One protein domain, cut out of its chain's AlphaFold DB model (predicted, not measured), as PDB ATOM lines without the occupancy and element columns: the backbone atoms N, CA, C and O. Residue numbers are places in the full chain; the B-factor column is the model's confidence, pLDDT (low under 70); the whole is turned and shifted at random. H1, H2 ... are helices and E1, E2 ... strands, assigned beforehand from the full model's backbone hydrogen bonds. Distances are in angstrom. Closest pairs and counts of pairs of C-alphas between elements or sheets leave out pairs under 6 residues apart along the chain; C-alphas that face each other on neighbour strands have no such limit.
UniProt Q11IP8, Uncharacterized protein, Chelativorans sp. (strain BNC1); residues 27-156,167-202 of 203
ATOM      1  N   THR A  27      33.111  33.526 -35.352       91.94
ATOM      2  CA  THR A  27      32.309  33.249 -34.164       91.94
ATOM      3  C   THR A  27      32.109  31.755 -33.968       91.94
ATOM      4  O   THR A  27      31.873  31.030 -34.929       91.94
ATOM      5  N   VAL A  28      32.118  31.327 -32.711       93.19
ATOM      6  CA  VAL A  28      31.859  29.955 -32.276       93.19
ATOM      7  C   VAL A  28      30.763  29.933 -31.217       93.19
ATOM      8  O   VAL A  28      30.667  30.852 -30.403       93.19
ATOM      9  N   LEU A  29      29.937  28.888 -31.228       93.06
ATOM     10  CA  LEU A  29      28.937  28.639 -30.195       93.06
ATOM     11  C   LEU A  29      29.517  27.719 -29.118       93.06
ATOM     12  O   LEU A  29      30.219  26.756 -29.415       93.06
ATOM     13  N   GLY A  30      29.210  28.006 -27.862       92.75
ATOM     14  CA  GLY A  30      29.669  27.212 -26.731       92.75
ATOM     15  C   GLY A  30      28.792  27.394 -25.505       92.75
ATOM     16  O   GLY A  30      27.859  28.197 -25.514       92.75
ATOM     17  N   LYS A  31      29.099  26.664 -24.434       92.06
ATOM     18  CA  LYS A  31      28.419  26.848 -23.145       92.06
ATOM     19  C   LYS A  31      28.760  28.205 -22.541       92.06
ATOM     20  O   LYS A  31      29.865  28.716 -22.734       92.06
ATOM     21  N   SER A  32      27.826  28.796 -21.806       90.06
ATOM     22  CA  SER A  32      28.074  29.999 -21.012       90.06
ATOM     23  C   SER A  32      28.922  29.650 -19.783       90.06
ATOM     24  O   SER A  32      28.687  28.624 -19.143       90.06
ATOM     25  N   PRO A  33      29.884  30.501 -19.384       90.12
ATOM     26  CA  PRO A  33      30.640  30.263 -18.162       90.12
ATOM     27  C   PRO A  33      29.733  30.361 -16.926       90.12
ATOM     28  O   PRO A  33      29.968  29.681 -15.938       90.12
ATOM     29  N   PHE A  34      28.664  31.159 -16.980       87.56
ATOM     30  CA  PHE A  34      27.786  31.417 -15.833       87.56
ATOM     31  C   PHE A  34      26.658  30.389 -15.673       87.56
ATOM     32  O   PHE A  34      26.055  30.312 -14.609       87.56
ATOM     33  N   ASP A  35      26.351  29.644 -16.735       86.50
ATOM     34  CA  ASP A  35      25.279  28.650 -16.769       86.50
ATOM     35  C   ASP A  35      25.617  27.593 -17.829       86.50
ATOM     36  O   ASP A  35      25.657  27.894 -19.023       86.50
ATOM     37  N   ASN A  36      25.868  26.358 -17.397       87.75
ATOM     38  CA  ASN A  36      26.294  25.273 -18.281       87.75
ATOM     39  C   ASN A  36      25.188  24.770 -19.228       87.75
ATOM     40  O   ASN A  36      25.501  24.066 -20.190       87.75
ATOM     41  N   ALA A  37      23.926  25.137 -18.982       89.44
ATOM     42  CA  ALA A  37      22.793  24.829 -19.849       89.44
ATOM     43  C   ALA A  37      22.556  25.919 -20.909       89.44
ATOM     44  O   ALA A  37      21.873  25.679 -21.906       89.44
ATOM     45  N   ALA A  38      23.116  27.116 -20.720       87.88
ATOM     46  CA  ALA A  38      22.959  28.222 -21.653       87.88
ATOM     47  C   ALA A  38      24.015  28.179 -22.766       87.88
ATOM     48  O   ALA A  38      25.204  27.976 -22.518       87.88
ATOM     49  N   ILE A  39      23.580  28.452 -23.998       88.38
ATOM     50  CA  ILE A  39      24.460  28.591 -25.165       88.38
ATOM     51  C   ILE A  39      24.806  30.067 -25.379       88.38
ATOM     52  O   ILE A  39      23.982  30.966 -25.203       88.38
ATOM     53  N   MET A  40      26.050  30.298 -25.774       89.12
ATOM     54  CA  MET A  40      26.712  31.586 -25.883       89.12
ATOM     55  C   MET A  40      27.513  31.643 -27.184       89.12
ATOM     56  O   MET A  40      28.159  30.658 -27.540       89.12
ATOM     57  N   ALA A  41      27.534  32.789 -27.869       91.25
ATOM     58  CA  ALA A  41      28.493  33.012 -28.947       91.25
ATOM     59  C   ALA A  41      29.766  33.704 -28.434       91.25
ATOM     60  O   ALA A  41      29.720  34.663 -27.655       91.25
ATOM     61  N   TYR A  42      30.906  33.245 -28.936       93.00
ATOM     62  CA  TYR A  42      32.224  33.814 -28.695       93.00
ATOM     63  C   TYR A  42      32.857  34.209 -30.017       93.00
ATOM     64  O   TYR A  42      32.731  33.498 -31.010       93.00
ATOM     65  N   ARG A  43      33.563  35.335 -30.037       93.38
ATOM     66  CA  ARG A  43      34.347  35.757 -31.202       93.38
ATOM     67  C   ARG A  43      35.701  35.057 -31.175       93.38
ATOM     68  O   ARG A  43      36.256  34.869 -30.104       93.38
ATOM     69  N   VAL A  44      36.265  34.699 -32.317       92.06
ATOM     70  CA  VAL A  44      37.634  34.164 -32.391       92.06
ATOM     71  C   VAL A  44      38.588  35.313 -32.694       92.06
ATOM     72  O   VAL A  44      38.358  36.076 -33.634       92.06
ATOM     73  N   ALA A  45      39.653  35.467 -31.904       88.50
ATOM     74  CA  ALA A  45      40.643  36.515 -32.125       88.50
ATOM     75  C   ALA A  45      41.372  36.303 -33.474       88.50
ATOM     76  O   ALA A  45      42.132  35.344 -33.626       88.50
ATOM     77  N   PRO A  46      41.224  37.206 -34.464       82.88
ATOM     78  CA  PRO A  46      41.833  37.012 -35.782       82.88
ATOM     79  C   PRO A  46      43.353  37.216 -35.766       82.88
ATOM     80  O   PRO A  46      44.046  36.790 -36.690       82.88
ATOM     81  N   GLY A  47      43.878  37.901 -34.743       84.50
ATOM     82  CA  GLY A  47      45.295  38.237 -34.628       84.50
ATOM     83  C   GLY A  47      46.189  37.003 -34.562       84.50
ATOM     84  O   GLY A  47      47.152  36.909 -35.322       84.50
ATOM     85  N   ASP A  48      45.853  36.038 -33.709       81.31
ATOM     86  CA  ASP A  48      46.689  34.849 -33.509       81.31
ATOM     87  C   ASP A  48      46.580  33.869 -34.672       81.31
ATOM     88  O   ASP A  48      47.593  33.340 -35.133       81.31
ATOM     89  N   LEU A  49      45.393  33.753 -35.267       86.38
ATOM     90  CA  LEU A  49      45.211  33.003 -36.502       86.38
ATOM     91  C   LEU A  49      46.118  33.533 -37.626       86.38
ATOM     92  O   LEU A  49      46.831  32.762 -38.269       86.38
ATOM     93  N   ARG A  50      46.144  34.856 -37.844       89.12
ATOM     94  CA  ARG A  50      47.008  35.470 -38.865       89.12
ATOM     95  C   ARG A  50      48.487  35.196 -38.603       89.12
ATOM     96  O   ARG A  50      49.218  34.931 -39.553       89.12
ATOM     97  N   LYS A  51      48.928  35.212 -37.339       89.75
ATOM     98  CA  LYS A  51      50.311  34.858 -36.967       89.75
ATOM     99  C   LYS A  51      50.618  33.393 -37.289       89.75
ATOM    100  O   LYS A  51      51.682  33.103 -37.834       89.75
ATOM    101  N   HIS A  52      49.705  32.471 -36.990       90.44
ATOM    102  CA  HIS A  52      49.873  31.052 -37.313       90.44
ATOM    103  C   HIS A  52      49.961  30.811 -38.822       90.44
ATOM    104  O   HIS A  52      50.886  30.137 -39.271       90.44
ATOM    105  N   ILE A  53      49.091  31.447 -39.610       89.31
ATOM    106  CA  ILE A  53      49.130  31.378 -41.079       89.31
ATOM    107  C   ILE A  53      50.447  31.951 -41.612       89.31
ATOM    108  O   ILE A  53      51.127  31.298 -42.399       89.31
ATOM    109  N   ALA A  54      50.847  33.140 -41.149       90.00
ATOM    110  CA  ALA A  54      52.081  33.792 -41.591       90.00
ATOM    111  C   ALA A  54      53.343  32.976 -41.258       90.00
ATOM    112  O   ALA A  54      54.328  33.042 -41.986       90.00
ATOM    113  N   THR A  55      53.308  32.191 -40.178       92.19
ATOM    114  CA  THR A  55      54.411  31.308 -39.760       92.19
ATOM    115  C   THR A  55      54.298  29.883 -40.310       92.19
ATOM    116  O   THR A  55      55.126  29.038 -39.975       92.19
ATOM    117  N   GLY A  56      53.287  29.587 -41.138       89.25
ATOM    118  CA  GLY A  56      53.054  28.252 -41.700       89.25
ATOM    119  C   GLY A  56      52.653  27.192 -40.665       89.25
ATOM    120  O   GLY A  56      52.770  25.993 -40.924       89.25
ATOM    121  N   ARG A  57      52.195  27.607 -39.479       92.19
ATOM    122  CA  ARG A  57      51.724  26.712 -38.416       92.19
ATOM    123  C   ARG A  57      50.257  26.366 -38.648       92.19
ATOM    124  O   ARG A  57      49.365  27.082 -38.214       92.19
ATOM    125  N   HIS A  58      50.019  25.244 -39.316       93.50
ATOM    126  CA  HIS A  58      48.669  24.785 -39.654       93.50
ATOM    127  C   HIS A  58      47.947  24.077 -38.501       93.50
ATOM    128  O   HIS A  58      46.726  24.160 -38.418       93.50
ATOM    129  N   GLN A  59      48.685  23.411 -37.606       94.75
ATOM    130  CA  GLN A  59      48.094  22.606 -36.529       94.75
ATOM    131  C   GLN A  59      47.116  23.400 -35.640       94.75
ATOM    132  O   GLN A  59      45.980  22.955 -35.510       94.75
ATOM    133  N   PRO A  60      47.446  24.617 -35.154       94.38
ATOM    134  CA  PRO A  60      46.510  25.390 -34.335       94.38
ATOM    135  C   PRO A  60      45.207  25.746 -35.058       94.38
ATOM    136  O   PRO A  60      44.175  25.908 -34.418       94.38
ATOM    137  N   ILE A  61      45.243  25.868 -36.390       94.38
ATOM    138  CA  ILE A  61      44.060  26.153 -37.211       94.38
ATOM    139  C   ILE A  61      43.154  24.921 -37.265       94.38
ATOM    140  O   ILE A  61      41.939  25.046 -37.147       94.38
ATOM    141  N   LEU A  62      43.738  23.727 -37.411       95.19
ATOM    142  CA  LEU A  62      42.991  22.468 -37.364       95.19
ATOM    143  C   LEU A  62      42.379  22.239 -35.980       95.19
ATOM    144  O   LEU A  62      41.205  21.885 -35.885       95.19
ATOM    145  N   ASP A  63      43.144  22.520 -34.924       95.69
ATOM    146  CA  ASP A  63      42.670  22.419 -33.544       95.69
ATOM    147  C   ASP A  63      41.499  23.382 -33.287       95.69
ATOM    148  O   ASP A  63      40.531  23.018 -32.626       95.69
ATOM    149  N   LEU A  64      41.542  24.594 -33.853       95.44
ATOM    150  CA  LEU A  64      40.447  25.564 -33.779       95.44
ATOM    151  C   LEU A  64      39.173  25.042 -34.457       95.44
ATOM    152  O   LEU A  64      38.102  25.113 -33.863       95.44
ATOM    153  N   TRP A  65      39.264  24.507 -35.675       95.38
ATOM    154  CA  TRP A  65      38.103  23.926 -36.364       95.38
ATOM    155  C   TRP A  65      37.464  22.804 -35.548       95.38
ATOM    156  O   TRP A  65      36.257  22.788 -35.319       95.38
ATOM    157  N   TRP A  66      38.289  21.892 -35.055       95.75
ATOM    158  CA  TRP A  66      37.793  20.660 -34.474       95.75
ATOM    159  C   TRP A  66      37.418  20.790 -32.999       95.75
ATOM    160  O   TRP A  66      36.306  20.465 -32.594       95.75
ATOM    161  N   HIS A  67      38.326  21.319 -32.185       96.25
ATOM    162  CA  HIS A  67      38.165  21.330 -30.735       96.25
ATOM    163  C   HIS A  67      37.498  22.591 -30.202       96.25
ATOM    164  O   HIS A  67      36.951  22.558 -29.104       96.25
ATOM    165  N   VAL A  68      37.523  23.695 -30.950       95.94
ATOM    166  CA  VAL A  68      36.825  24.926 -30.559       95.94
ATOM    167  C   VAL A  68      35.510  25.039 -31.314       95.94
ATOM    168  O   VAL A  68      34.468  25.141 -30.678       95.94
ATOM    169  N   TYR A  69      35.534  24.992 -32.646       95.00
ATOM    170  CA  TYR A  69      34.329  25.164 -33.455       95.00
ATOM    171  C   TYR A  69      33.436  23.916 -33.458       95.00
ATOM    172  O   TYR A  69      32.218  24.049 -33.371       95.00
ATOM    173  N   GLY A  70      34.032  22.722 -33.424       94.06
ATOM    174  CA  GLY A  70      33.293  21.458 -33.391       94.06
ATOM    175  C   GLY A  70      32.929  20.928 -34.776       94.06
ATOM    176  O   GLY A  70      32.046  20.085 -34.881       94.06
ATOM    177  N   GLU A  71      33.590  21.403 -35.835       93.12
ATOM    178  CA  GLU A  71      33.364  20.923 -37.199       93.12
ATOM    179  C   GLU A  71      34.645  20.370 -37.819       93.12
ATOM    180  O   GLU A  71      35.764  20.798 -37.520       93.12
ATOM    181  N   THR A  72      34.477  19.414 -38.731       94.00
ATOM    182  CA  THR A  72      35.597  18.903 -39.519       94.00
ATOM    183  C   THR A  72      36.138  20.033 -40.404       94.00
ATOM    184  O   THR A  72      35.353  20.656 -41.123       94.00
ATOM    185  N   PRO A  73      37.460  20.299 -40.409       93.44
ATOM    186  CA  PRO A  73      38.040  21.331 -41.260       93.44
ATOM    187  C   PRO A  73      37.644  21.125 -42.733       93.44
ATOM    188  O   PRO A  73      37.776  20.001 -43.230       93.44
ATOM    189  N   PRO A  74      37.224  22.175 -43.467       93.25
ATOM    190  CA  PRO A  74      36.776  22.069 -44.856       93.25
ATOM    191  C   PRO A  74      37.973  21.930 -45.809       93.25
ATOM    192  O   PRO A  74      38.308  22.824 -46.593       93.25
ATOM    193  N   VAL A  75      38.678  20.802 -45.703       92.44
ATOM    194  CA  VAL A  75      39.749  20.400 -46.615       92.44
ATOM    195  C   VAL A  75      39.223  19.366 -47.615       92.44
ATOM    196  O   VAL A  75      38.370  18.545 -47.270       92.44
ATOM    197  N   PRO A  76      39.737  19.340 -48.854       91.31
ATOM    198  CA  PRO A  76      39.381  18.294 -49.805       91.31
ATOM    199  C   PRO A  76      39.587  16.892 -49.214       91.31
ATOM    200  O   PRO A  76      40.626  16.603 -48.610       91.31
ATOM    201  N   GLY A  77      38.575  16.035 -49.361       89.88
ATOM    202  CA  GLY A  77      38.588  14.661 -48.853       89.88
ATOM    203  C   GLY A  77      38.307  14.503 -47.352       89.88
ATOM    204  O   GLY A  77      38.306  13.366 -46.882       89.88
ATOM    205  N   ALA A  78      38.055  15.586 -46.601       91.75
ATOM    206  CA  ALA A  78      37.731  15.503 -45.169       91.75
ATOM    207  C   ALA A  78      36.301  15.036 -44.884       91.75
ATOM    208  O   ALA A  78      36.042  14.536 -43.797       91.75
ATOM    209  N   GLU A  79      35.382  15.176 -45.842       88.75
ATOM    210  CA  GLU A  79      33.951  14.872 -45.668       88.75
ATOM    211  C   GLU A  79      33.700  13.447 -45.155       88.75
ATOM    212  O   GLU A  79      32.776  13.206 -44.383       88.75
ATOM    213  N   ARG A  80      34.582  12.502 -45.513       90.62
ATOM    214  CA  ARG A  80      34.552  11.119 -45.014       90.62
ATOM    215  C   ARG A  80      34.718  11.000 -43.496       90.62
ATOM    216  O   ARG A  80      34.331   9.988 -42.924       90.62
ATOM    217  N   TYR A  81      35.346  11.985 -42.856       91.19
ATOM    218  CA  TYR A  81      35.543  12.012 -41.410       91.19
ATOM    219  C   TYR A  81      34.326  12.593 -40.686       91.19
ATOM    220  O   TYR A  81      34.043  12.171 -39.570       91.19
ATOM    221  N   SER A  82      33.565  13.487 -41.327       85.56
ATOM    222  CA  SER A  82      32.334  14.034 -40.744       85.56
ATOM    223  C   SER A  82      31.320  12.935 -40.428       85.56
ATOM    224  O   SER A  82      30.707  12.959 -39.368       85.56
ATOM    225  N   SER A  83      31.174  11.939 -41.308       85.56
ATOM    226  CA  SER A  83      30.315  10.778 -41.047       85.56
ATOM    227  C   SER A  83      30.918   9.804 -40.033       85.56
ATOM    228  O   SER A  83      30.187   9.225 -39.239       85.56
ATOM    229  N   MET A  84      32.244   9.638 -40.033       90.12
ATOM    230  CA  MET A  84      32.954   8.758 -39.098       90.12
ATOM    231  C   MET A  84      32.828   9.217 -37.640       90.12
ATOM    232  O   MET A  84      32.822   8.386 -36.738       90.12
ATOM    233  N   PHE A  85      32.728  10.527 -37.413       89.81
ATOM    234  CA  PHE A  85      32.710  11.133 -36.081       89.81
ATOM    235  C   PHE A  85      31.418  11.903 -35.786       89.81
ATOM    236  O   PHE A  85      31.426  12.777 -34.923       89.81
ATOM    237  N   ALA A  86      30.324  11.590 -36.487       83.69
ATOM    238  CA  ALA A  86      29.048  12.294 -36.352       83.69
ATOM    239  C   ALA A  86      28.482  12.258 -34.918       83.69
ATOM    240  O   ALA A  86      27.871  13.227 -34.480       83.69
ATOM    241  N   ASP A  87      28.731  11.167 -34.187       84.31
ATOM    242  CA  ASP A  87      28.245  10.966 -32.814       84.31
ATOM    243  C   ASP A  87      29.210  11.493 -31.735       84.31
ATOM    244  O   ASP A  87      28.948  11.368 -30.538       84.31
ATOM    245  N   THR A  88      30.355  12.058 -32.124       86.50
ATOM    246  CA  THR A  88      31.341  12.558 -31.162       86.50
ATOM    247  C   THR A  88      31.015  14.004 -30.797       86.50
ATOM    248  O   THR A  88      31.066  14.883 -31.652       86.50
ATOM    249  N   GLU A  89      30.746  14.281 -29.519       84.44
ATOM    250  CA  GLU A  89      30.580  15.654 -29.022       84.44
ATOM    251  C   GLU A  89      31.917  16.407 -29.006       84.44
ATOM    252  O   GLU A  89      32.869  15.999 -28.330       84.44
ATOM    253  N   GLN A  90      32.010  17.521 -29.738       89.44
ATOM    254  CA  GLN A  90      33.263  18.270 -29.919       89.44
ATOM    255  C   GLN A  90      33.043  19.772 -29.827       89.44
ATOM    256  O   GLN A  90      31.921  20.236 -29.702       89.44
ATOM    257  N   GLY A  91      34.108  20.560 -29.915       93.38
ATOM    258  CA  GLY A  91      33.979  22.007 -29.855       93.38
ATOM    259  C   GLY A  91      33.757  22.545 -28.441       93.38
ATOM    260  O   GLY A  91      33.696  21.834 -27.441       93.38
ATOM    261  N   LEU A  92      33.590  23.858 -28.358       94.75
ATOM    262  CA  LEU A  92      33.415  24.580 -27.104       94.75
ATOM    263  C   LEU A  92      32.099  24.230 -26.390       94.75
ATOM    264  O   LEU A  92      31.974  24.406 -25.178       94.75
ATOM    265  N   HIS A  93      31.100  23.741 -27.125       93.62
ATOM    266  CA  HIS A  93      29.832  23.313 -26.548       93.62
ATOM    267  C   HIS A  93      29.941  21.987 -25.780       93.62
ATOM    268  O   HIS A  93      29.158  21.778 -24.854       93.62
ATOM    269  N   SER A  94      30.932  21.138 -26.083       94.94
ATOM    270  CA  SER A  94      31.164  19.883 -25.355       94.94
ATOM    271  C   SER A  94      31.958  20.065 -24.055       94.94
ATOM    272  O   SER A  94      32.266  19.092 -23.371       94.94
ATOM    273  N   ALA A  95      32.266  21.311 -23.667       96.62
ATOM    274  CA  ALA A  95      32.996  21.594 -22.436       96.62
ATOM    275  C   ALA A  95      32.287  21.002 -21.210       96.62
ATOM    276  O   ALA A  95      31.078  21.186 -21.016       96.62
ATOM    277  N   HIS A  96      33.047  20.296 -20.375       96.00
ATOM    278  CA  HIS A  96      32.552  19.612 -19.176       96.00
ATOM    279  C   HIS A  96      32.949  20.319 -17.880       96.00
ATOM    280  O   HIS A  96      32.309  20.090 -16.859       96.00
ATOM    281  N   ALA A  97      33.950  21.202 -17.925       96.69
ATOM    282  CA  ALA A  97      34.292  22.085 -16.816       96.69
ATOM    283  C   ALA A  97      34.584  23.509 -17.308       96.69
ATOM    284  O   ALA A  97      35.061  23.718 -18.429       96.69
ATOM    285  N   CYS A  98      34.324  24.491 -16.449       95.62
ATOM    286  CA  CYS A  98      34.635  25.890 -16.689       95.62
ATOM    287  C   CYS A  98      35.238  26.541 -15.445       95.62
ATOM    288  O   CYS A  98      34.721  26.444 -14.328       95.62
ATOM    289  N   PHE A  99      36.326  27.268 -15.662       95.00
ATOM    290  CA  PHE A  99      37.022  28.029 -14.641       95.00
ATOM    291  C   PHE A  99      37.016  29.511 -14.979       95.00
ATOM    292  O   PHE A  99      37.101  29.900 -16.142       95.00
ATOM    293  N   ARG A 100      36.978  30.345 -13.945       90.38
ATOM    294  CA  ARG A 100      37.103  31.793 -14.047       90.38
ATOM    295  C   ARG A 100      38.387  32.255 -13.395       90.38
ATOM    296  O   ARG A 100      38.723  31.852 -12.279       90.38
ATOM    297  N   GLY A 101      39.026  33.198 -14.066       87.81
ATOM    298  CA  GLY A 101      40.227  33.843 -13.596       87.81
ATOM    299  C   GLY A 101      41.433  32.942 -13.803       87.81
ATOM    300  O   GLY A 101      41.462  31.810 -13.322       87.81
ATOM    301  N   ILE A 102      42.448  33.457 -14.479       90.31
ATOM    302  CA  ILE A 102      43.729  32.773 -14.616       90.31
ATOM    303  C   ILE A 102      44.680  33.379 -13.580       90.31
ATOM    304  O   ILE A 102      44.756  34.594 -13.424       90.31
ATOM    305  N   MET A 103      45.413  32.539 -12.852       86.94
ATOM    306  CA  MET A 103      46.381  32.953 -11.825       86.94
ATOM    307  C   MET A 103      47.706  33.487 -12.406       86.94
ATOM    308  O   MET A 103      48.701  33.603 -11.694       86.94
ATOM    309  N   ARG A 104      47.733  33.836 -13.699       81.31
ATOM    310  CA  ARG A 104      48.874  34.460 -14.382       81.31
ATOM    311  C   ARG A 104      48.418  35.724 -15.119       81.31
ATOM    312  O   ARG A 104      47.275  35.742 -15.582       81.31
ATOM    313  N   PRO A 105      49.289  36.730 -15.286       75.94
ATOM    314  CA  PRO A 105      49.004  37.876 -16.145       75.94
ATOM    315  C   PRO A 105      48.749  37.428 -17.588       75.94
ATOM    316  O   PRO A 105      49.454  36.551 -18.099       75.94
ATOM    317  N   VAL A 106      47.755  38.018 -18.256       77.94
ATOM    318  CA  VAL A 106      47.454  37.732 -19.668       77.94
ATOM    319  C   VAL A 106      47.145  39.027 -20.412       77.94
ATOM    320  O   VAL A 106      46.154  39.698 -20.133       77.94
ATOM    321  N   ALA A 107      47.969  39.331 -21.419       74.25
ATOM    322  CA  ALA A 107      47.909  40.574 -22.189       74.25
ATOM    323  C   ALA A 107      47.980  41.816 -21.277       74.25
ATOM    324  O   ALA A 107      48.965  41.974 -20.566       74.25
ATOM    325  N   GLU A 108      46.963  42.679 -21.318       68.69
ATOM    326  CA  GLU A 108      46.866  43.903 -20.509       68.69
ATOM    327  C   GLU A 108      46.120  43.684 -19.177       68.69
ATOM    328  O   GLU A 108      46.016  44.605 -18.369       68.69
ATOM    329  N   ASP A 109      45.593  42.477 -18.925       70.69
ATOM    330  CA  ASP A 109      44.981  42.125 -17.643       70.69
ATOM    331  C   ASP A 109      46.042  41.520 -16.713       70.69
ATOM    332  O   ASP A 109      46.345  40.321 -16.754       70.69
ATOM    333  N   ASP A 110      46.580  42.368 -15.834       67.38
ATOM    334  CA  ASP A 110      47.567  41.994 -14.815       67.38
ATOM    335  C   ASP A 110      47.066  40.901 -13.859       67.38
ATOM    336  O   ASP A 110      47.864  40.220 -13.209       67.38
ATOM    337  N   ARG A 111      45.742  40.726 -13.727       70.75
ATOM    338  CA  ARG A 111      45.137  39.807 -12.751       70.75
ATOM    339  C   ARG A 111      44.443  38.604 -13.381       70.75
ATOM    340  O   ARG A 111      44.094  37.684 -12.628       70.75
ATOM    341  N   GLY A 112      44.244  38.624 -14.699       76.56
ATOM    342  CA  GLY A 112      43.615  37.569 -15.492       76.56
ATOM    343  C   GLY A 112      42.169  37.273 -15.090       76.56
ATOM    344  O   GLY A 112      41.719  36.146 -15.286       76.56
ATOM    345  N   LEU A 113      41.459  38.218 -14.459       83.00
ATOM    346  CA  LEU A 113      40.156  37.999 -13.809       83.00
ATOM    347  C   LEU A 113      39.006  37.812 -14.795       83.00
ATOM    348  O   LEU A 113      38.011  37.155 -14.464       83.00
ATOM    349  N   ASP A 114      39.159  38.383 -15.985       86.75
ATOM    350  CA  ASP A 114      38.099  38.459 -16.985       86.75
ATOM    351  C   ASP A 114      38.159  37.288 -17.976       86.75
ATOM    352  O   ASP A 114      37.396  37.229 -18.934       86.75
ATOM    353  N   TYR A 115      39.021  36.304 -17.722       91.44
ATOM    354  CA  TYR A 115      39.135  35.103 -18.536       91.44
ATOM    355  C   TYR A 115      38.292  33.948 -17.990       91.44
ATOM    356  O   TYR A 115      38.307  33.647 -16.794       91.44
ATOM    357  N   ALA A 116      37.615  33.258 -18.901       93.38
ATOM    358  CA  ALA A 116      37.057  31.932 -18.704       93.38
ATOM    359  C   ALA A 116      37.948  30.888 -19.391       93.38
ATOM    360  O   ALA A 116      38.406  31.095 -20.516       93.38
ATOM    361  N   ALA A 117      38.182  29.765 -18.721       95.62
ATOM    362  CA  ALA A 117      38.864  28.606 -19.271       95.62
ATOM    363  C   ALA A 117      37.885  27.433 -19.320       95.62
ATOM    364  O   ALA A 117      37.424  26.957 -18.284       95.62
ATOM    365  N   PHE A 118      37.556  26.994 -20.527       97.19
ATOM    366  CA  PHE A 118      36.701  25.844 -20.782       97.19
ATOM    367  C   PHE A 118      37.566  24.613 -20.994       97.19
ATOM    368  O   PHE A 118      38.571  24.676 -21.703       97.19
ATOM    369  N   VAL A 119      37.168  23.506 -20.382       97.56
ATOM    370  CA  VAL A 119      37.863  22.224 -20.477       97.56
ATOM    371  C   VAL A 119      36.995  21.255 -21.265       97.56
ATOM    372  O   VAL A 119      35.822  21.074 -20.934       97.56
ATOM    373  N   THR A 120      37.577  20.619 -22.277       97.44
ATOM    374  CA  THR A 120      36.979  19.506 -23.024       97.44
ATOM    375  C   THR A 120      37.892  18.276 -22.945       97.44
ATOM    376  O   THR A 120      39.105  18.392 -22.732       97.44
ATOM    377  N   LYS A 121      37.315  17.076 -23.088       96.38
ATOM    378  CA  LYS A 121      38.045  15.795 -23.148       96.38
ATOM    379  C   LYS A 121      37.888  15.168 -24.539       96.38
ATOM    380  O   LYS A 121      37.065  14.266 -24.712       96.38
ATOM    381  N   PRO A 122      38.608  15.661 -25.560       95.06
ATOM    382  CA  PRO A 122      38.490  15.098 -26.896       95.06
ATOM    383  C   PRO A 122      39.173  13.725 -26.968       95.06
ATOM    384  O   PRO A 122      40.226  13.520 -26.375       95.06
ATOM    385  N   LYS A 123      38.580  12.797 -27.725       94.38
ATOM    386  CA  LYS A 123      39.154  11.461 -27.989       94.38
ATOM    387  C   LYS A 123      39.945  11.397 -29.289       94.38
ATOM    388  O   LYS A 123      40.835  10.571 -29.438       94.38
ATOM    389  N   VAL A 124      39.601  12.263 -30.235       95.62
ATOM    390  CA  VAL A 124      40.172  12.293 -31.582       95.62
ATOM    391  C   VAL A 124      40.567  13.724 -31.896       95.62
ATOM    392  O   VAL A 124      39.842  14.651 -31.540       95.62
ATOM    393  N   GLY A 125      41.688  13.905 -32.580       95.62
ATOM    394  CA  GLY A 125      42.124  15.167 -33.168       95.62
ATOM    395  C   GLY A 125      42.426  15.014 -34.657       95.62
ATOM    396  O   GLY A 125      42.460  13.904 -35.188       95.62
ATOM    397  N   PHE A 126      42.705  16.126 -35.335       96.06
ATOM    398  CA  PHE A 126      43.233  16.114 -36.701       96.06
ATOM    399  C   PHE A 126      44.656  16.639 -36.727       96.06
ATOM    400  O   PHE A 126      44.915  17.744 -36.262       96.06
ATOM    401  N   ARG A 127      45.580  15.878 -37.315       95.75
ATOM    402  CA  ARG A 127      46.954  16.333 -37.545       95.75
ATOM    403  C   ARG A 127      47.150  16.751 -38.991       95.75
ATOM    404  O   ARG A 127      46.635  16.108 -39.909       95.75
ATOM    405  N   TYR A 128      47.940  17.797 -39.200       94.75
ATOM    406  CA  TYR A 128      48.353  18.189 -40.545       94.75
ATOM    407  C   TYR A 128      49.358  17.172 -41.104       94.75
ATOM    408  O   TYR A 128      50.507  17.110 -40.662       94.75
ATOM    409  N   ARG A 129      48.933  16.375 -42.089       93.75
ATOM    410  CA  ARG A 129      49.777  15.403 -42.794       93.75
ATOM    411  C   ARG A 129      49.467  15.473 -44.290       93.75
ATOM    412  O   ARG A 129      48.509  14.846 -44.741       93.75
ATOM    413  N   PRO A 130      50.241  16.242 -45.073       87.38
ATOM    414  CA  PRO A 130      49.944  16.448 -46.483       87.38
ATOM    415  C   PRO A 130      50.029  15.126 -47.257       87.38
ATOM    416  O   PRO A 130      51.079  14.489 -47.311       87.38
ATOM    417  N   SER A 131      48.913  14.727 -47.864       89.19
ATOM    418  CA  SER A 131      48.795  13.602 -48.793       89.19
ATOM    419  C   SER A 131      48.028  14.045 -50.041       89.19
ATOM    420  O   SER A 131      47.276  15.020 -50.006       89.19
ATOM    421  N   MET A 132      48.195  13.314 -51.145       85.31
ATOM    422  CA  MET A 132      47.509  13.578 -52.418       85.31
ATOM    423  C   MET A 132      45.978  13.526 -52.298       85.31
ATOM    424  O   MET A 132      45.285  14.153 -53.092       85.31
ATOM    425  N   SER A 133      45.448  12.777 -51.325       87.25
ATOM    426  CA  SER A 133      44.004  12.600 -51.133       87.25
ATOM    427  C   SER A 133      43.384  13.578 -50.135       87.25
ATOM    428  O   SER A 133      42.228  13.956 -50.285       87.25
ATOM    429  N   CYS A 134      44.113  13.921 -49.072       90.94
ATOM    430  CA  CYS A 134      43.643  14.776 -47.985       90.94
ATOM    431  C   CYS A 134      44.853  15.286 -47.198       90.94
ATOM    432  O   CYS A 134      45.814  14.546 -47.002       90.94
ATOM    433  N   VAL A 135      44.815  16.537 -46.742       92.44
ATOM    434  CA  VAL A 135      45.932  17.151 -45.997       92.44
ATOM    435  C   VAL A 135      45.842  16.953 -44.482       92.44
ATOM    436  O   VAL A 135      46.717  17.418 -43.750       92.44
ATOM    437  N   ILE A 136      44.795  16.269 -44.014       95.25
ATOM    438  CA  ILE A 136      44.596  15.950 -42.603       95.25
ATOM    439  C   ILE A 136      44.378  14.454 -42.399       95.25
ATOM    440  O   ILE A 136      43.797  13.748 -43.232       95.25
ATOM    441  N   GLU A 137      44.816  13.991 -41.240       95.12
ATOM    442  CA  GLU A 137      44.642  12.621 -40.778       95.12
ATOM    443  C   GLU A 137      44.092  12.657 -39.348       95.12
ATOM    444  O   GLU A 137      44.607  13.436 -38.536       95.12
ATOM    445  N   PRO A 138      43.055  11.867 -39.024       95.56
ATOM    446  CA  PRO A 138      42.612  11.725 -37.650       95.56
ATOM    447  C   PRO A 138      43.689  11.012 -36.830       95.56
ATOM    448  O   PRO A 138      44.434  10.173 -37.342       95.56
ATOM    449  N   TYR A 139      43.775  11.346 -35.553       95.62
ATOM    450  CA  TYR A 139      44.614  10.643 -34.594       95.62
ATOM    451  C   TYR A 139      43.897  10.558 -33.252       95.62
ATOM    452  O   TYR A 139      43.136  11.462 -32.900       95.62
ATOM    453  N   ASP A 140      44.155   9.488 -32.509       96.31
ATOM    454  CA  ASP A 140      43.630   9.338 -31.158       96.31
ATOM    455  C   ASP A 140      44.404  10.252 -30.208       96.31
ATOM    456  O   ASP A 140      45.640  10.269 -30.204       96.31
ATOM    457  N   ILE A 141      43.671  11.031 -29.420       95.94
ATOM    458  CA  ILE A 141      44.253  11.871 -28.380       95.94
ATOM    459  C   ILE A 141      44.443  10.996 -27.138       95.94
ATOM    460  O   ILE A 141      43.481  10.369 -26.694       95.94
ATOM    461  N   PRO A 142      45.663  10.946 -26.577       96.75
ATOM    462  CA  PRO A 142      45.933  10.238 -25.334       96.75
ATOM    463  C   PRO A 142      44.952  10.588 -24.204       96.75
ATOM    464  O   PRO A 142      44.572  11.747 -24.020       96.75
ATOM    465  N   GLU A 143      44.546   9.579 -23.426       95.19
ATOM    466  CA  GLU A 143      43.572   9.743 -22.337       95.19
ATOM    467  C   GLU A 143      44.090  10.598 -21.176       95.19
ATOM    468  O   GLU A 143      43.297  11.048 -20.354       95.19
ATOM    469  N   ASP A 144      45.391  10.862 -21.100       96.81
ATOM    470  CA  ASP A 144      46.020  11.755 -20.128       96.81
ATOM    471  C   ASP A 144      45.987  13.231 -20.558       96.81
ATOM    472  O   ASP A 144      46.434  14.101 -19.814       96.81
ATOM    473  N   LEU A 145      45.414  13.548 -21.725       97.44
ATOM    474  CA  LEU A 145      45.301  14.916 -22.220       97.44
ATOM    475  C   LEU A 145      43.874  15.467 -22.123       97.44
ATOM    476  O   LEU A 145      42.870  14.757 -22.177       97.44
ATOM    477  N   LEU A 146      43.791  16.781 -21.965       97.31
ATOM    478  CA  LEU A 146      42.594  17.612 -21.987       97.31
ATOM    479  C   LEU A 146      42.830  18.761 -22.954       97.31
ATOM    480  O   LEU A 146      43.966  19.180 -23.164       97.31
ATOM    481  N   PHE A 147      41.759  19.324 -23.496       97.56
ATOM    482  CA  PHE A 147      41.851  20.500 -24.343       97.56
ATOM    483  C   PHE A 147      41.257  21.707 -23.620       97.56
ATOM    484  O   PHE A 147      40.117  21.693 -23.156       97.56
ATOM    485  N   LEU A 148      42.072  22.748 -23.477       97.00
ATOM    486  CA  LEU A 148      41.725  23.994 -22.809       97.00
ATOM    487  C   LEU A 148      41.441  25.077 -23.838       97.00
ATOM    488  O   LEU A 148      42.244  25.293 -24.744       97.00
ATOM    489  N   ILE A 149      40.344  25.804 -23.645       96.50
ATOM    490  CA  ILE A 149      39.929  26.927 -24.487       96.50
ATOM    491  C   ILE A 149      39.764  28.155 -23.600       96.50
ATOM    492  O   ILE A 149      38.942  28.172 -22.685       96.50
ATOM    493  N   TYR A 150      40.536  29.199 -23.875       94.56
ATOM    494  CA  TYR A 150      40.521  30.443 -23.118       94.56
ATOM    495  C   TYR A 150      39.709  31.508 -23.845       94.56
ATOM    496  O   TYR A 150      40.040  31.889 -24.971       94.56
ATOM    497  N   ALA A 151      38.699  32.048 -23.169       93.62
ATOM    498  CA  ALA A 151      37.904  33.166 -23.649       93.62
ATOM    499  C   ALA A 151      38.027  34.368 -22.708       93.62
ATOM    500  O   ALA A 151      37.798  34.246 -21.509       93.62
ATOM    501  N   HIS A 152      38.358  35.535 -23.250       92.06
ATOM    502  CA  HIS A 152      38.270  36.806 -22.538       92.06
ATOM    503  C   HIS A 152      36.826  37.306 -22.583       92.06
ATOM    504  O   HIS A 152      36.272  37.463 -23.671       92.06
ATOM    505  N   LEU A 153      36.202  37.527 -21.432       89.12
ATOM    506  CA  LEU A 153      34.799  37.900 -21.331       89.12
ATOM    507  C   LEU A 153      34.622  39.410 -21.507       89.12
ATOM    508  O   LEU A 153      35.295  40.203 -20.859       89.12
ATOM    509  N   ASP A 154      33.665  39.815 -22.344       84.00
ATOM    510  CA  ASP A 154      33.337  41.240 -22.526       84.00
ATOM    511  C   ASP A 154      32.662  41.823 -21.271       84.00
ATOM    512  O   ASP A 154      32.838  42.993 -20.927       84.00
ATOM    513  N   PHE A 155      31.880  40.985 -20.586       77.56
ATOM    514  CA  PHE A 155      31.104  41.336 -19.398       77.56
ATOM    515  C   PHE A 155      31.363  40.304 -18.291       77.56
ATOM    516  O   PHE A 155      30.621  39.325 -18.170       77.56
ATOM    517  N   PRO A 156      32.423  40.480 -17.487       69.56
ATOM    518  CA  PRO A 156      32.681  39.615 -16.341       69.56
ATOM    519  C   PRO A 156      31.565  39.766 -15.292       69.56
ATOM    520  O   PRO A 156      31.039  40.861 -15.070       69.56
ATOM    521  N   ASN A 167      17.388  43.003 -24.231       49.03
ATOM    522  CA  ASN A 167      18.092  41.956 -24.972       49.03
ATOM    523  C   ASN A 167      19.391  41.560 -24.262       49.03
ATOM    524  O   ASN A 167      20.163  42.430 -23.859       49.03
ATOM    525  N   ARG A 168      19.637  40.252 -24.118       54.16
ATOM    526  CA  ARG A 168      20.938  39.720 -23.682       54.16
ATOM    527  C   ARG A 168      21.975  39.966 -24.792       54.16
ATOM    528  O   ARG A 168      21.617  39.854 -25.966       54.16
ATOM    529  N   PRO A 169      23.234  40.300 -24.463       55.09
ATOM    530  CA  PRO A 169      24.280  40.413 -25.470       55.09
ATOM    531  C   PRO A 169      24.419  39.091 -26.232       55.09
ATOM    532  O   PRO A 169      24.476  38.016 -25.639       55.09
ATOM    533  N   VAL A 170      24.437  39.183 -27.564       56.44
ATOM    534  CA  VAL A 170      24.542  38.023 -28.467       56.44
ATOM    535  C   VAL A 170      25.919  37.354 -28.339       56.44
ATOM    536  O   VAL A 170      26.036  36.152 -28.545       56.44
ATOM    537  N   THR A 171      26.950  38.108 -27.933       59.81
ATOM    538  CA  THR A 171      28.329  37.635 -27.733       59.81
ATOM    539  C   THR A 171      28.894  38.122 -26.397       59.81
ATOM    540  O   THR A 171      28.815  39.322 -26.142       59.81
ATOM    541  N   ASN A 172      29.521  37.243 -25.602       77.31
ATOM    542  CA  ASN A 172      30.043  37.578 -24.259       77.31
ATOM    543  C   ASN A 172      31.547  37.368 -24.115       77.31
ATOM    544  O   ASN A 172      32.058  37.363 -22.996       77.31
ATOM    545  N   GLY A 173      32.277  37.200 -25.212       88.38
ATOM    546  CA  GLY A 173      33.722  37.134 -25.121       88.38
ATOM    547  C   GLY A 173      34.429  36.811 -26.420       88.38
ATOM    548  O   GLY A 173      33.817  36.629 -27.477       88.38
ATOM    549  N   VAL A 174      35.746  36.737 -26.305       92.38
ATOM    550  CA  VAL A 174      36.681  36.462 -27.387       92.38
ATOM    551  C   VAL A 174      37.526  35.250 -27.012       92.38
ATOM    552  O   VAL A 174      38.271  35.310 -26.039       92.38
ATOM    553  N   VAL A 175      37.448  34.162 -27.777       94.19
ATOM    554  CA  VAL A 175      38.413  33.060 -27.717       94.19
ATOM    555  C   VAL A 175      39.768  33.596 -28.156       94.19
ATOM    556  O   VAL A 175      39.922  34.091 -29.275       94.19
ATOM    557  N   THR A 176      40.738  33.506 -27.256       91.50
ATOM    558  CA  THR A 176      42.090  34.034 -27.466       91.50
ATOM    559  C   THR A 176      43.102  32.918 -27.680       91.50
ATOM    560  O   THR A 176      43.943  33.030 -28.559       91.50
ATOM    561  N   HIS A 177      43.010  31.828 -26.914       90.75
ATOM    562  CA  HIS A 177      44.005  30.758 -26.926       90.75
ATOM    563  C   HIS A 177      43.347  29.398 -26.724       90.75
ATOM    564  O   HIS A 177      42.331  29.287 -26.037       90.75
ATOM    565  N   TRP A 178      43.966  28.357 -27.269       94.69
ATOM    566  CA  TRP A 178      43.577  26.970 -27.046       94.69
ATOM    567  C   TRP A 178      44.798  26.060 -27.093       94.69
ATOM    568  O   TRP A 178      45.772  26.365 -27.784       94.69
ATOM    569  N   GLN A 179      44.774  24.971 -26.328       95.25
ATOM    570  CA  GLN A 179      45.894  24.034 -26.247       95.25
ATOM    571  C   GLN A 179      45.497  22.707 -25.599       95.25
ATOM    572  O   GLN A 179      44.587  22.664 -24.770       95.25
ATOM    573  N   LEU A 180      46.253  21.655 -25.909       96.62
ATOM    574  CA  LEU A 180      46.257  20.420 -25.129       96.62
ATOM    575  C   LEU A 180      47.084  20.601 -23.848       96.62
ATOM    576  O   LEU A 180      48.125  21.261 -23.860       96.62
ATOM    577  N   VAL A 181      46.619  20.017 -22.750       96.81
ATOM    578  CA  VAL A 181      47.306  19.970 -21.454       96.81
ATOM    579  C   VAL A 181      47.125  18.608 -20.809       96.81
ATOM    580  O   VAL A 181      46.147  17.923 -21.081       96.81
ATOM    581  N   GLU A 182      48.036  18.249 -19.916       97.56
ATOM    582  CA  GLU A 182      47.924  17.038 -19.107       97.56
ATOM    583  C   GLU A 182      46.780  17.161 -18.089       97.56
ATOM    584  O   GLU A 182      46.498  18.250 -17.568       97.56
ATOM    585  N   CYS A 183      46.102  16.047 -17.821       97.12
ATOM    586  CA  CYS A 183      45.098  15.950 -16.773       97.12
ATOM    587  C   CYS A 183      45.720  15.654 -15.408       97.12
ATOM    588  O   CYS A 183      46.805  15.085 -15.303       97.12
ATOM    589  N   ASP A 184      44.999  16.020 -14.355       96.56
ATOM    590  CA  ASP A 184      45.345  15.630 -12.997       96.56
ATOM    591  C   ASP A 184      45.167  14.102 -12.833       96.56
ATOM    592  O   ASP A 184      44.094  13.582 -13.151       96.56
ATOM    593  N   PRO A 185      46.179  13.354 -12.352       94.81
ATOM    594  CA  PRO A 185      46.050  11.915 -12.123       94.81
ATOM    595  C   PRO A 185      44.953  11.534 -11.117       94.81
ATOM    596  O   PRO A 185      44.399  10.439 -11.211       94.81
ATOM    597  N   ALA A 186      44.649  12.406 -10.149       96.12
ATOM    598  CA  ALA A 186      43.578  12.197  -9.177       96.12
ATOM    599  C   ALA A 186      42.203  12.580  -9.747       96.12
ATOM    600  O   ALA A 186      41.203  11.939  -9.421       96.12
ATOM    601  N   GLU A 187      42.155  13.580 -10.634       95.50
ATOM    602  CA  GLU A 187      40.939  14.042 -11.310       95.50
ATOM    603  C   GLU A 187      41.138  14.145 -12.840       95.50
ATOM    604  O   GLU A 187      41.340  15.241 -13.366       95.50
ATOM    605  N   PRO A 188      41.000  13.041 -13.610       95.56
ATOM    606  CA  PRO A 188      41.348  12.990 -15.045       95.56
ATOM    607  C   PRO A 188      40.541  13.913 -15.978       95.56
ATOM    608  O   PRO A 188      40.851  14.058 -17.168       95.56
ATOM    609  N   LEU A 189      39.466  14.508 -15.455       96.62
ATOM    610  CA  LEU A 189      38.634  15.490 -16.145       96.62
ATOM    611  C   LEU A 189      39.116  16.927 -15.929       96.62
ATOM    612  O   LEU A 189      38.628  17.831 -16.606       96.62
ATOM    613  N   LEU A 190      40.055  17.164 -15.017       97.12
ATOM    614  CA  LEU A 190      40.587  18.486 -14.730       97.12
ATOM    615  C   LEU A 190      42.047  18.604 -15.173       97.12
ATOM    616  O   LEU A 190      42.783  17.618 -15.150       97.12
ATOM    617  N   PRO A 191      42.484  19.798 -15.607       96.75
ATOM    618  CA  PRO A 191      43.886  20.043 -15.917       96.75
ATOM    619  C   PRO A 191      44.777  19.807 -14.700       96.75
ATOM    620  O   PRO A 191      44.394  20.147 -13.581       96.75
ATOM    621  N   MET A 192      46.000  19.341 -14.935       95.94
ATOM    622  CA  MET A 192      47.029  19.294 -13.900       95.94
ATOM    623  C   MET A 192      47.224  20.683 -13.272       95.94
ATOM    624  O   MET A 192      47.276  21.698 -13.981       95.94
ATOM    625  N   ASP A 193      47.318  20.730 -11.943       92.88
ATOM    626  CA  ASP A 193      47.449  21.953 -11.141       92.88
ATOM    627  C   ASP A 193      46.292  22.955 -11.323       92.88
ATOM    628  O   ASP A 193      46.503  24.172 -11.263       92.88
ATOM    629  N   TYR A 194      45.061  22.494 -11.580       93.94
ATOM    630  CA  TYR A 194      43.928  23.399 -11.819       93.94
ATOM    631  C   TYR A 194      43.726  24.423 -10.681       93.94
ATOM    632  O   TYR A 194      43.384  25.571 -10.964       93.94
ATOM    633  N   GLU A 195      44.006  24.059  -9.425       92.62
ATOM    634  CA  GLU A 195      43.912  24.958  -8.259       92.62
ATOM    635  C   GLU A 195      44.938  26.095  -8.287       92.62
ATOM    636  O   GLU A 195      44.646  27.220  -7.884       92.62
ATOM    637  N   ALA A 196      46.141  25.826  -8.796       92.12
ATOM    638  CA  ALA A 196      47.182  26.838  -8.941       92.12
ATOM    639  C   ALA A 196      47.013  27.656 -10.230       92.12
ATOM    640  O   ALA A 196      47.475  28.793 -10.309       92.12
ATOM    641  N   ARG A 197      46.356  27.094 -11.254       91.38
ATOM    642  CA  ARG A 197      46.136  27.739 -12.559       91.38
ATOM    643  C   ARG A 197      44.940  28.678 -12.569       91.38
ATOM    644  O   ARG A 197      44.986  29.703 -13.259       91.38
ATOM    645  N   PHE A 198      43.881  28.337 -11.842       94.38
ATOM    646  CA  PHE A 198      42.603  29.030 -11.909       94.38
ATOM    647  C   PHE A 198      42.155  29.546 -10.551       94.38
ATOM    648  O   PHE A 198      42.415  28.947  -9.516       94.38
ATOM    649  N   ARG A 199      41.441  30.673 -10.548       91.31
ATOM    650  CA  ARG A 199      40.974  31.288  -9.297       91.31
ATOM    651  C   ARG A 199      39.731  30.617  -8.740       91.31
ATOM    652  O   ARG A 199      39.585  30.511  -7.527       91.31
ATOM    653  N   ARG A 200      38.790  30.259  -9.614       91.62
ATOM    654  CA  ARG A 200      37.492  29.716  -9.212       91.62
ATOM    655  C   ARG A 200      36.953  28.769 -10.271       91.62
ATOM    656  O   ARG A 200      36.933  29.115 -11.447       91.62
ATOM    657  N   ARG A 201      36.445  27.616  -9.843       93.62
ATOM    658  CA  ARG A 201      35.624  26.738 -10.682       93.62
ATOM    659  C   ARG A 201      34.178  27.233 -10.688       93.62
ATOM    660  O   ARG A 201      33.647  27.586  -9.635       93.62
ATOM    661  N   TYR A 202      33.566  27.293 -11.864       91.06
ATOM    662  CA  TYR A 202      32.148  27.618 -12.016       91.06
ATOM    663  C   TYR A 202      31.288  26.360 -12.051       91.06
ATOM    664  O   TYR A 202      30.345  26.257 -11.269       91.06
TER     665      TYR A 202
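Overview. This is residues 27 to 156 and 167 to 202 of the 203 residues of an uncharacterized protein of Chelativorans sp. (strain BNC1) (UniProt Q11IP8). A strongly twisted sheet of seven strands curls round one helix, H2, and the small hairpin of E5 and E6 packs on H2 with E5. H1 grazes the sheet with residues 46 to 49, H3 sits away from it, and short H4 lies by the E3 and E9 end. The printed part has 166 residues, with elements in the order E1 E2 H1 H2 H3 E3 E4 E5 E6 E7 E8 H4 E9, mixed helices and strands. The large sheet is mixed, in the order E1 E2 E8 E7 E4 E3 E9. The whole is compact, with a radius of gyration of the C-alphas of 16.0 A and spans of 47 by 37 by 33 A.

Along the chain. Find C-alpha 27 at (32.309, 33.249, -34.164), where E1, residues 27 to 31, begins; E2, residues 39 to 44, follows. Next come H1, residues 46 to 54, 12.2 A long, H2, residues 59 to 69, 14.3 A long, and H3, residues 79 to 84. Read on through E3, residues 97 to 102, E4, residues 115 to 120, 16.4 A long, E5, residues 124 to 128, and E6, residues 136 to 140. E7, residues 145 to 153, runs 25.3 A from (45.301, 14.916, -22.220). E8, residues 171 to 182, spans 29.7 A and bends by 60 degrees at residue 176. H4, residues 194 to 197, precedes E9, residues 198 to 201, which ends at (35.624, 26.738, -10.682).

Arrangement. Begin with E8 and E7, antiparallel, with N 148 and O 179 at 2.8 A. E7 and E4 are antiparallel, with N 118 and O 149 at 2.8 A. The hairpin E3 and E4 has N 99 and O 117 at 2.9 A, and antiparallel E3 and E9 have N 100 and O 200 at 2.8 A. On the other side of E8 from E7, E2 is parallel to E8, with N 175 and O 43 at 2.7 A; the hairpin E1 and E2 has N 28 and O 42 at 2.8 A. H2 is on one face of this sheet, making two layers; its closest C-alphas to E1 are Tyr 69 and Val 28, 5.5 A. Toward hairpin E5 and E6, with N 125 and O 139 at 2.9 A, the closest C-alphas are Gln 59 and Tyr 128, 6.0 A. The helical hairpin H1 and H2 only just touch, with 3 pairs of C-alphas within 8 A, Leu 49 and Ile 61 closest at 7.0 A; they run opposite ways at a shallow tilt of 33 degrees, only just short of steep. H3 is not on the sheet; H4 is on it. In H1 every O i to N i+4 pair is within hydrogen-bond range, in H2 6 of 7, in H3 0 of 2 with 2 of 3 O i to N i+3 pairs; H4 is too short for one.

Size, cuts and confidence. C-alphas 132 and 167, the farthest apart, are 49.2 A apart. Residues 157 to 166 are not printed, and C-alphas 156 and 167 are 17.1 A apart across that cut. The links H3 to E3, E3 to E4 and E8 to H4 are long. Look for pLDDT under 70 at residues 108, 110, 156 and 167 to 171.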